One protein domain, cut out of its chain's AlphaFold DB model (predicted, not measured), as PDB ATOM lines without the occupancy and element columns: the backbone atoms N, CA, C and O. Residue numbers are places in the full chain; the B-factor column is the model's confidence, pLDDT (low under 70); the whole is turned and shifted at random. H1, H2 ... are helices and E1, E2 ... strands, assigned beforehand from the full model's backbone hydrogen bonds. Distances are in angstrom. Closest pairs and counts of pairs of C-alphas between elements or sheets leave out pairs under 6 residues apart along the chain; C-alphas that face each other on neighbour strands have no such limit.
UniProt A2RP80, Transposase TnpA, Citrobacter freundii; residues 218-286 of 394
ATOM      1  N   PRO A 218     185.354 126.852 103.965       93.88
ATOM      2  CA  PRO A 218     184.052 126.609 103.353       93.88
ATOM      3  C   PRO A 218     183.492 127.889 102.720       93.88
ATOM      4  O   PRO A 218     183.714 128.991 103.210       93.88
ATOM      5  N   ALA A 219     182.672 127.744 101.675       89.56
ATOM      6  CA  ALA A 219     182.070 128.873 100.950       89.56
ATOM      7  C   ALA A 219     181.130 129.759 101.803       89.56
ATOM      8  O   ALA A 219     180.775 130.873 101.405       89.56
ATOM      9  N   SER A 220     180.700 129.261 102.967       91.94
ATOM     10  CA  SER A 220     179.918 130.015 103.951       91.94
ATOM     11  C   SER A 220     180.745 131.063 104.704       91.94
ATOM     12  O   SER A 220     180.173 131.994 105.263       91.94
ATOM     13  N   VAL A 221     182.073 130.941 104.710       94.06
ATOM     14  CA  VAL A 221     182.986 131.836 105.422       94.06
ATOM     15  C   VAL A 221     183.439 132.963 104.490       94.06
ATOM     16  O   VAL A 221     183.873 132.720 103.368       94.06
ATOM     17  N   ASN A 222     183.307 134.212 104.945       95.44
ATOM     18  CA  ASN A 222     183.531 135.403 104.119       95.44
ATOM     19  C   ASN A 222     184.201 136.556 104.906       95.44
ATOM     20  O   ASN A 222     183.546 137.570 105.155       95.44
ATOM     21  N   PRO A 223     185.461 136.403 105.357       96.25
ATOM     22  CA  PRO A 223     186.222 137.478 105.995       96.25
ATOM     23  C   PRO A 223     186.552 138.607 105.008       96.25
ATOM     24  O   PRO A 223     186.366 138.465 103.796       96.25
ATOM     25  N   MET A 224     187.085 139.718 105.519       97.56
ATOM     26  CA  MET A 224     187.733 140.713 104.664       97.56
ATOM     27  C   MET A 224     189.046 140.138 104.143       97.56
ATOM     28  O   MET A 224     189.756 139.460 104.884       97.56
ATOM     29  N   ALA A 225     189.345 140.387 102.874       97.56
ATOM     30  CA  ALA A 225     190.512 139.864 102.189       97.56
ATOM     31  C   ALA A 225     191.237 140.985 101.439       97.56
ATOM     32  O   ALA A 225     190.630 141.681 100.616       97.56
ATOM     33  N   THR A 226     192.531 141.124 101.702       97.31
ATOM     34  CA  THR A 226     193.423 142.102 101.077       97.31
ATOM     35  C   THR A 226     194.334 141.401 100.080       97.31
ATOM     36  O   THR A 226     194.982 140.413 100.417       97.31
ATOM     37  N   CYS A 227     194.396 141.887  98.843       93.44
ATOM     38  CA  CYS A 227     195.308 141.326  97.851       93.44
ATOM     39  C   CYS A 227     196.739 141.791  98.100       93.44
ATOM     40  O   CYS A 227     197.007 142.990  98.153       93.44
ATOM     41  N   ASN A 228     197.668 140.839  98.172       86.06
ATOM     42  CA  ASN A 228     199.079 141.126  98.417       86.06
ATOM     43  C   ASN A 228     199.733 141.941  97.283       86.06
ATOM     44  O   ASN A 228     200.689 142.670  97.514       86.06
ATOM     45  N   GLN A 229     199.230 141.826  96.049       85.00
ATOM     46  CA  GLN A 229     199.791 142.534  94.892       85.00
ATOM     47  C   GLN A 229     199.227 143.949  94.728       85.00
ATOM     48  O   GLN A 229     199.957 144.856  94.341       85.00
ATOM     49  N   THR A 230     197.928 144.140  94.980       88.94
ATOM     50  CA  THR A 230     197.234 145.406  94.681       88.94
ATOM     51  C   THR A 230     196.887 146.225  95.920       88.94
ATOM     52  O   THR A 230     196.515 147.386  95.785       88.94
ATOM     53  N   GLY A 231     196.948 145.638  97.119       91.69
ATOM     54  CA  GLY A 231     196.527 146.270  98.373       91.69
ATOM     55  C   GLY A 231     195.014 146.485  98.503       91.69
ATOM     56  O   GLY A 231     194.554 146.976  99.531       91.69
ATOM     57  N   LEU A 232     194.217 146.117  97.491       94.56
ATOM     58  CA  LEU A 232     192.762 146.238  97.540       94.56
ATOM     59  C   LEU A 232     192.207 145.320  98.634       94.56
ATOM     60  O   LEU A 232     192.554 144.142  98.666       94.56
ATOM     61  N   CYS A 233     191.321 145.845  99.482       96.25
ATOM     62  CA  CYS A 233     190.641 145.099 100.537       96.25
ATOM     63  C   CYS A 233     189.132 145.055 100.276       96.25
ATOM     64  O   CYS A 233     188.491 146.086 100.075       96.25
ATOM     65  N   GLN A 234     188.564 143.852 100.257       96.75
ATOM     66  CA  GLN A 234     187.140 143.604 100.014       96.75
ATOM     67  C   GLN A 234     186.730 142.245 100.606       96.75
ATOM     68  O   GLN A 234     187.606 141.445 100.938       96.75
ATOM     69  N   PRO A 235     185.428 141.937 100.749       97.00
ATOM     70  CA  PRO A 235     184.997 140.618 101.209       97.00
ATOM     71  C   PRO A 235     185.572 139.485 100.344       97.00
ATOM     72  O   PRO A 235     185.613 139.598  99.118       97.00
ATOM     73  N   LEU A 236     185.972 138.370 100.967       95.31
ATOM     74  CA  LEU A 236     186.606 137.224 100.300       95.31
ATOM     75  C   LEU A 236     185.813 136.720  99.084       95.31
ATOM     76  O   LEU A 236     186.379 136.409  98.041       95.31
ATOM     77  N   ARG A 237     184.484 136.686  99.186       93.75
ATOM     78  CA  ARG A 237     183.593 136.255  98.106       93.75
ATOM     79  C   ARG A 237     183.712 137.128  96.855       93.75
ATOM     80  O   ARG A 237     183.571 136.601  95.757       93.75
ATOM     81  N   SER A 238     183.999 138.423  96.998       94.62
ATOM     82  CA  SER A 238     184.189 139.330  95.860       94.62
ATOM     83  C   SER A 238     185.420 138.952  95.030       94.62
ATOM     84  O   SER A 238     185.415 139.125  93.813       94.62
ATOM     85  N   TRP A 239     186.438 138.349  95.652       93.56
ATOM     86  CA  TRP A 239     187.623 137.852  94.948       93.56
ATOM     87  C   TRP A 239     187.338 136.651  94.046       93.56
ATOM     88  O   TRP A 239     188.033 136.467  93.053       93.56
ATOM     89  N   LEU A 240     186.290 135.869  94.327       87.38
ATOM     90  CA  LEU A 240     185.904 134.740  93.474       87.38
ATOM     91  C   LEU A 240     185.462 135.196  92.076       87.38
ATOM     92  O   LEU A 240     185.653 134.460  91.115       87.38
ATOM     93  N   ALA A 241     184.900 136.404  91.954       86.94
ATOM     94  CA  ALA A 241     184.453 136.961  90.676       86.94
ATOM     95  C   ALA A 241     185.612 137.435  89.783       86.94
ATOM     96  O   ALA A 241     185.455 137.525  88.568       86.94
ATOM     97  N   VAL A 242     186.764 137.741  90.384       89.31
ATOM     98  CA  VAL A 242     187.975 138.209  89.690       89.31
ATOM     99  C   VAL A 242     189.088 137.160  89.683       89.31
ATOM    100  O   VAL A 242     190.186 137.432  89.202       89.31
ATOM    101  N   LEU A 243     188.816 135.963  90.213       89.00
ATOM    102  CA  LEU A 243     189.734 134.834  90.169       89.00
ATOM    103  C   LEU A 243     189.994 134.462  88.699       89.00
ATOM    104  O   LEU A 243     189.036 134.251  87.947       89.00
ATOM    105  N   PRO A 244     191.262 134.374  88.264       84.50
ATOM    106  CA  PRO A 244     191.583 133.944  86.912       84.50
ATOM    107  C   PRO A 244     190.992 132.564  86.593       84.50
ATOM    108  O   PRO A 244     190.849 131.717  87.472       84.50
ATOM    109  N   LYS A 245     190.714 132.296  85.310       82.44
ATOM    110  CA  LYS A 245     190.273 130.958  84.860       82.44
ATOM    111  C   LYS A 245     191.304 129.861  85.159       82.44
ATOM    112  O   LYS A 245     190.930 128.709  85.346       82.44
ATOM    113  N   HIS A 246     192.584 130.226  85.192       83.19
ATOM    114  CA  HIS A 246     193.700 129.354  85.541       83.19
ATOM    115  C   HIS A 246     194.654 130.102  86.471       83.19
ATOM    116  O   HIS A 246     194.939 131.274  86.227       83.19
ATOM    117  N   GLY A 247     195.165 129.410  87.488       85.94
ATOM    118  CA  GLY A 247     196.097 129.963  88.470       85.94
ATOM    119  C   GLY A 247     195.442 130.245  89.818       85.94
ATOM    120  O   GLY A 247     194.474 129.584  90.213       85.94
ATOM    121  N   GLU A 248     195.999 131.224  90.519       92.75
ATOM    122  CA  GLU A 248     195.710 131.490  91.918       92.75
ATOM    123  C   GLU A 248     195.647 132.988  92.256       92.75
ATOM    124  O   GLU A 248     196.178 133.837  91.540       92.75
ATOM    125  N   LEU A 249     195.022 133.308  93.390       94.06
ATOM    126  CA  LEU A 249     195.150 134.596  94.070       94.06
ATOM    127  C   LEU A 249     195.659 134.362  95.492       94.06
ATOM    128  O   LEU A 249     195.107 133.543  96.223       94.06
ATOM    129  N   ASP A 250     196.690 135.108  95.882       95.69
ATOM    130  CA  ASP A 250     197.303 135.053  97.210       95.69
ATOM    131  C   ASP A 250     196.907 136.303  98.011       95.69
ATOM    132  O   ASP A 250     197.256 137.435  97.656       95.69
ATOM    133  N   LEU A 251     196.110 136.091  99.053       97.25
ATOM    134  CA  LEU A 251     195.394 137.118  99.803       97.25
ATOM    135  C   LEU A 251     195.721 137.017 101.295       97.25
ATOM    136  O   LEU A 251     196.035 135.947 101.805       97.25
ATOM    137  N   ASP A 252     195.537 138.119 102.008       97.50
ATOM    138  CA  ASP A 252     195.512 138.154 103.467       97.50
ATOM    139  C   ASP A 252     194.071 138.301 103.941       97.50
ATOM    140  O   ASP A 252     193.389 139.250 103.565       97.50
ATOM    141  N   VAL A 253     193.590 137.359 104.749       96.88
ATOM    142  CA  VAL A 253     192.237 137.359 105.307       96.88
ATOM    143  C   VAL A 253     192.240 137.736 106.777       96.88
ATOM    144  O   VAL A 253     193.076 137.283 107.556       96.88
ATOM    145  N   GLN A 254     191.251 138.533 107.165       95.50
ATOM    146  CA  GLN A 254     191.084 138.989 108.533       95.50
ATOM    147  C   GLN A 254     189.603 139.019 108.922       95.50
ATOM    148  O   GLN A 254     188.738 139.509 108.188       95.50
ATOM    149  N   TRP A 255     189.311 138.482 110.106       94.69
ATOM    150  CA  TRP A 255     188.030 138.674 110.786       94.69
ATOM    151  C   TRP A 255     188.106 139.904 111.694       94.69
ATOM    152  O   TRP A 255     189.205 140.220 112.150       94.69
ATOM    153  N   PRO A 256     186.968 140.544 112.034       91.81
ATOM    154  CA  PRO A 256     186.946 141.597 113.048       91.81
ATOM    155  C   PRO A 256     187.693 141.152 114.312       91.81
ATOM    156  O   PRO A 256     187.476 140.030 114.790       91.81
ATOM    157  N   ASP A 257     188.621 141.998 114.760       84.81
ATOM    158  CA  ASP A 257     189.463 141.816 115.951       84.81
ATOM    159  C   ASP A 257     190.285 140.512 115.983       84.81
ATOM    160  O   ASP A 257     190.703 140.051 117.039       84.81
ATOM    161  N   GLY A 258     190.508 139.887 114.820       87.94
ATOM    162  CA  GLY A 258     191.282 138.655 114.684       87.94
ATOM    163  C   GLY A 258     192.669 138.873 114.073       87.94
ATOM    164  O   GLY A 258     192.918 139.901 113.431       87.94
ATOM    165  N   PRO A 259     193.568 137.882 114.212       93.06
ATOM    166  CA  PRO A 259     194.838 137.888 113.504       93.06
ATOM    167  C   PRO A 259     194.617 137.789 111.989       93.06
ATOM    168  O   PRO A 259     193.571 137.337 111.508       93.06
ATOM    169  N   VAL A 260     195.629 138.217 111.242       95.19
ATOM    170  CA  VAL A 260     195.681 138.055 109.789       95.19
ATOM    171  C   VAL A 260     196.164 136.643 109.478       95.19
ATOM    172  O   VAL A 260     197.189 136.208 110.001       95.19
ATOM    173  N   TYR A 261     195.442 135.948 108.606       97.31
ATOM    174  CA  TYR A 261     195.865 134.674 108.035       97.31
ATOM    175  C   TYR A 261     196.061 134.824 106.535       97.31
ATOM    176  O   TYR A 261     195.452 135.683 105.903       97.31
ATOM    177  N   ARG A 262     196.859 133.948 105.938       97.75
ATOM    178  CA  ARG A 262     196.989 133.883 104.488       97.75
ATOM    179  C   ARG A 262     195.864 133.037 103.905       97.75
ATOM    180  O   ARG A 262     195.506 131.986 104.439       97.75
ATOM    181  N   CYS A 263     195.322 133.477 102.783       97.50
ATOM    182  CA  CYS A 263     194.323 132.769 102.012       97.50
ATOM    183  C   CYS A 263     194.779 132.644 100.563       97.50
ATOM    184  O   CYS A 263     194.952 133.647  99.877       97.50
ATOM    185  N   VAL A 264     194.901 131.415 100.074       96.94
ATOM    186  CA  VAL A 264     195.212 131.148  98.671       96.94
ATOM    187  C   VAL A 264     193.964 130.605  97.982       96.94
ATOM    188  O   VAL A 264     193.447 129.546  98.345       96.94
ATOM    189  N   LEU A 265     193.458 131.354  97.004       95.25
ATOM    190  CA  LEU A 265     192.363 130.939  96.134       95.25
ATOM    191  C   LEU A 265     192.946 130.278  94.890       95.25
ATOM    192  O   LEU A 265     193.714 130.911  94.179       95.25
ATOM    193  N   PHE A 266     192.543 129.050  94.588       93.31
ATOM    194  CA  PHE A 266     192.890 128.362  93.347       93.31
ATOM    195  C   PHE A 266     191.669 128.266  92.444       93.31
ATOM    196  O   PHE A 266     190.573 127.904  92.897       93.31
ATOM    197  N   ALA A 267     191.869 128.556  91.160       87.31
ATOM    198  CA  ALA A 267     190.881 128.279  90.129       87.31
ATOM    199  C   ALA A 267     190.532 126.781  90.108       87.31
ATOM    200  O   ALA A 267     191.372 125.928  90.408       87.31
ATOM    201  N   SER A 268     189.284 126.454  89.763       77.75
ATOM    202  CA  SER A 268     188.859 125.056  89.642       77.75
ATOM    203  C   SER A 268     189.691 124.340  88.580       77.75
ATOM    204  O   SER A 268     189.789 124.802  87.446       77.75
ATOM    205  N   THR A 269     190.248 123.185  88.932       66.50
ATOM    206  CA  THR A 269     190.869 122.248  87.980       66.50
ATOM    207  C   THR A 269     189.891 121.174  87.504       66.50
ATOM    208  O   THR A 269     190.208 120.412  86.594       66.50
ATOM    209  N   ASP A 270     188.708 121.111  88.118       62.62
ATOM    210  CA  ASP A 270     187.736 120.037  87.941       62.62
ATOM    211  C   ASP A 270     186.515 120.521  87.151       62.62
ATOM    212  O   ASP A 270     186.140 121.692  87.218       62.62
ATOM    213  N   HIS A 271     185.799 119.586  86.516       54.97
ATOM    214  CA  HIS A 271     184.560 119.822  85.751       54.97
ATOM    215  C   HIS A 271     183.393 120.454  86.542       54.97
ATOM    216  O   HIS A 271     182.321 120.665  85.986       54.97
ATOM    217  N   LYS A 272     183.553 120.685  87.852       58.88
ATOM    218  CA  LYS A 272     182.519 121.252  88.731       58.88
ATOM    219  C   LYS A 272     182.652 122.769  88.928       58.88
ATOM    220  O   LYS A 272     181.835 123.318  89.661       58.88
ATOM    221  N   ASP A 273     183.667 123.411  88.337       64.38
ATOM    222  CA  ASP A 273     183.929 124.862  88.392       64.38
ATOM    223  C   ASP A 273     183.911 125.474  89.807       64.38
ATOM    224  O   ASP A 273     183.590 126.647  90.000       64.38
ATOM    225  N   LYS A 274     184.267 124.690  90.836       79.88
ATOM    226  CA  LYS A 274     184.308 125.182  92.219       79.88
ATOM    227  C   LYS A 274     185.735 125.574  92.598       79.88
ATOM    228  O   LYS A 274     186.585 124.687  92.680       79.88
ATOM    229  N   PRO A 275     186.002 126.858  92.885       86.50
ATOM    230  CA  PRO A 275     187.315 127.282  93.344       86.50
ATOM    231  C   PRO A 275     187.651 126.655  94.700       86.50
ATOM    232  O   PRO A 275     186.769 126.345  95.512       86.50
ATOM    233  N   VAL A 276     188.944 126.471  94.949       91.62
ATOM    234  CA  VAL A 276     189.458 125.968  96.225       91.62
ATOM    235  C   VAL A 276     190.026 127.141  97.007       91.62
ATOM    236  O   VAL A 276     190.940 127.813  96.547       91.62
ATOM    237  N   CYS A 277     189.482 127.385  98.195       95.38
ATOM    238  CA  CYS A 277     189.945 128.427  99.102       95.38
ATOM    239  C   CYS A 277     190.718 127.781 100.251       95.38
ATOM    240  O   CYS A 277     190.117 127.047 101.035       95.38
ATOM    241  N   LEU A 278     192.023 128.027 100.356       97.62
ATOM    242  CA  LEU A 278     192.870 127.478 101.420       97.62
ATOM    243  C   LEU A 278     193.278 128.579 102.395       97.62
ATOM    244  O   LEU A 278     193.883 129.562 101.988       97.62
ATOM    245  N   CYS A 279     192.971 128.398 103.676       98.19
ATOM    246  CA  CYS A 279     193.445 129.236 104.771       98.19
ATOM    247  C   CYS A 279     194.708 128.620 105.375       98.19
ATOM    248  O   CYS A 279     194.743 127.413 105.634       98.19
ATOM    249  N   THR A 280     195.729 129.431 105.625       98.50
ATOM    250  CA  THR A 280     197.016 128.969 106.139       98.50
ATOM    251  C   THR A 280     197.750 130.055 106.923       98.50
ATOM    252  O   THR A 280     197.543 131.248 106.707       98.50
ATOM    253  N   ASN A 281     198.635 129.642 107.826       97.81
ATOM    254  CA  ASN A 281     199.632 130.505 108.464       97.81
ATOM    255  C   ASN A 281     201.053 130.298 107.898       97.81
ATOM    256  O   ASN A 281     202.018 130.787 108.478       97.81
ATOM    257  N   LEU A 282     201.195 129.575 106.780       97.69
ATOM    258  CA  LEU A 282     202.476 129.394 106.099       97.69
ATOM    259  C   LEU A 282     202.936 130.691 105.429       97.69
ATOM    260  O   LEU A 282     202.183 131.326 104.679       97.69
ATOM    261  N   ASP A 283     204.198 131.055 105.650       95.12
ATOM    262  CA  ASP A 283     204.767 132.269 105.084       95.12
ATOM    263  C   ASP A 283     204.909 132.168 103.558       95.12
ATOM    264  O   ASP A 283     205.194 131.116 102.985       95.12
ATOM    265  N   ARG A 284     204.684 133.292 102.877       95.69
ATOM    266  CA  ARG A 284     204.615 133.338 101.409       95.69
ATOM    267  C   ARG A 284     205.962 133.233 100.702       95.69
ATOM    268  O   ARG A 284     205.981 132.946  99.510       95.69
ATOM    269  N   HIS A 285     207.057 133.495 101.413       93.31
ATOM    270  CA  HIS A 285     208.400 133.459 100.846       93.31
ATOM    271  C   HIS A 285     208.911 132.017 100.780       93.31
ATOM    272  O   HIS A 285     209.360 131.564  99.731       93.31
ATOM    273  N   THR A 286     208.802 131.288 101.889       94.25
ATOM    274  CA  THR A 286     209.200 129.883 101.997       94.25
ATOM    275  C   THR A 286     208.199 128.969 101.306       94.25
ATOM    276  O   THR A 286     208.602 128.010 100.657       94.25
TER     277      THR A 286
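AT A GLANCE: This is residues 218 to 286 of the 394 residues of the protein "Transposase TnpA" of Citrobacter freundii (UniProt A2RP80). One strongly twisted sheet of five strands forms a wall, with the short helix H1 over one face and no named element over the other. The E3, E4, E5 meander and its end loops make the length, while the small E1-E2 hairpin crosses it obliquely at one side. The 69 printed residues hold E1, E2, H1, E3, E4 and E5 along the chain, in sheet order E2 - E1 - E3 - E4 - E5, antiparallel throughout. The class is mostly strand, with under half of the residues in named elements. The whole is compact, with a radius of gyration of the C-alphas of 11.7 A and spans of 37 by 29 by 20 A.

IN THESE COORDINATES: E1, residues 224 to 227, begins at C-alpha (187.733, 140.713, 104.664) and measures 10.2 A. E2 is residues 233 to 235, 7.2 A, and H1 residues 236 to 240, 7.3 A. E3, residues 248 to 254, measures 18.8 A; E4, residues 260 to 266, 19.3 A. E5, residues 276 to 280, measures 12.8 A and ends at C-alpha (197.016, 128.969, 106.139).

HOW THE PARTS SIT: Edge strand E2 pairs with E1 through N 225 and O 234, 2.8 A. E1 pairs with E3 through N 226 and O 252, 2.8 A, at 136 degrees. E3 and E4 form a hairpin, with N 251 and O 263 at 2.8 A; E4 and E5 form another, with N 264 and O 278 at 2.9 A. E2, H1 and E3 form a split strand-helix-strand unit, two strands of one sheet that are not neighbours, with a helix between them along the chain and E1 between them in the sheet; its crossover is right-handed. H1 is on the sheet at a height of 7.8 A, only just over E3, where 3 of its 5 C-alphas fall. In H1, 0 of 1 O i to N i+4 pairs and 2 of 2 O i to N i+3 pairs are within hydrogen-bond range.

THE WHOLE: The farthest C-alphas, of Asp 257 and His 271, are 37.7 A apart. The printed part has no cut and no long link. Residues 269 to 273 have pLDDT under 70.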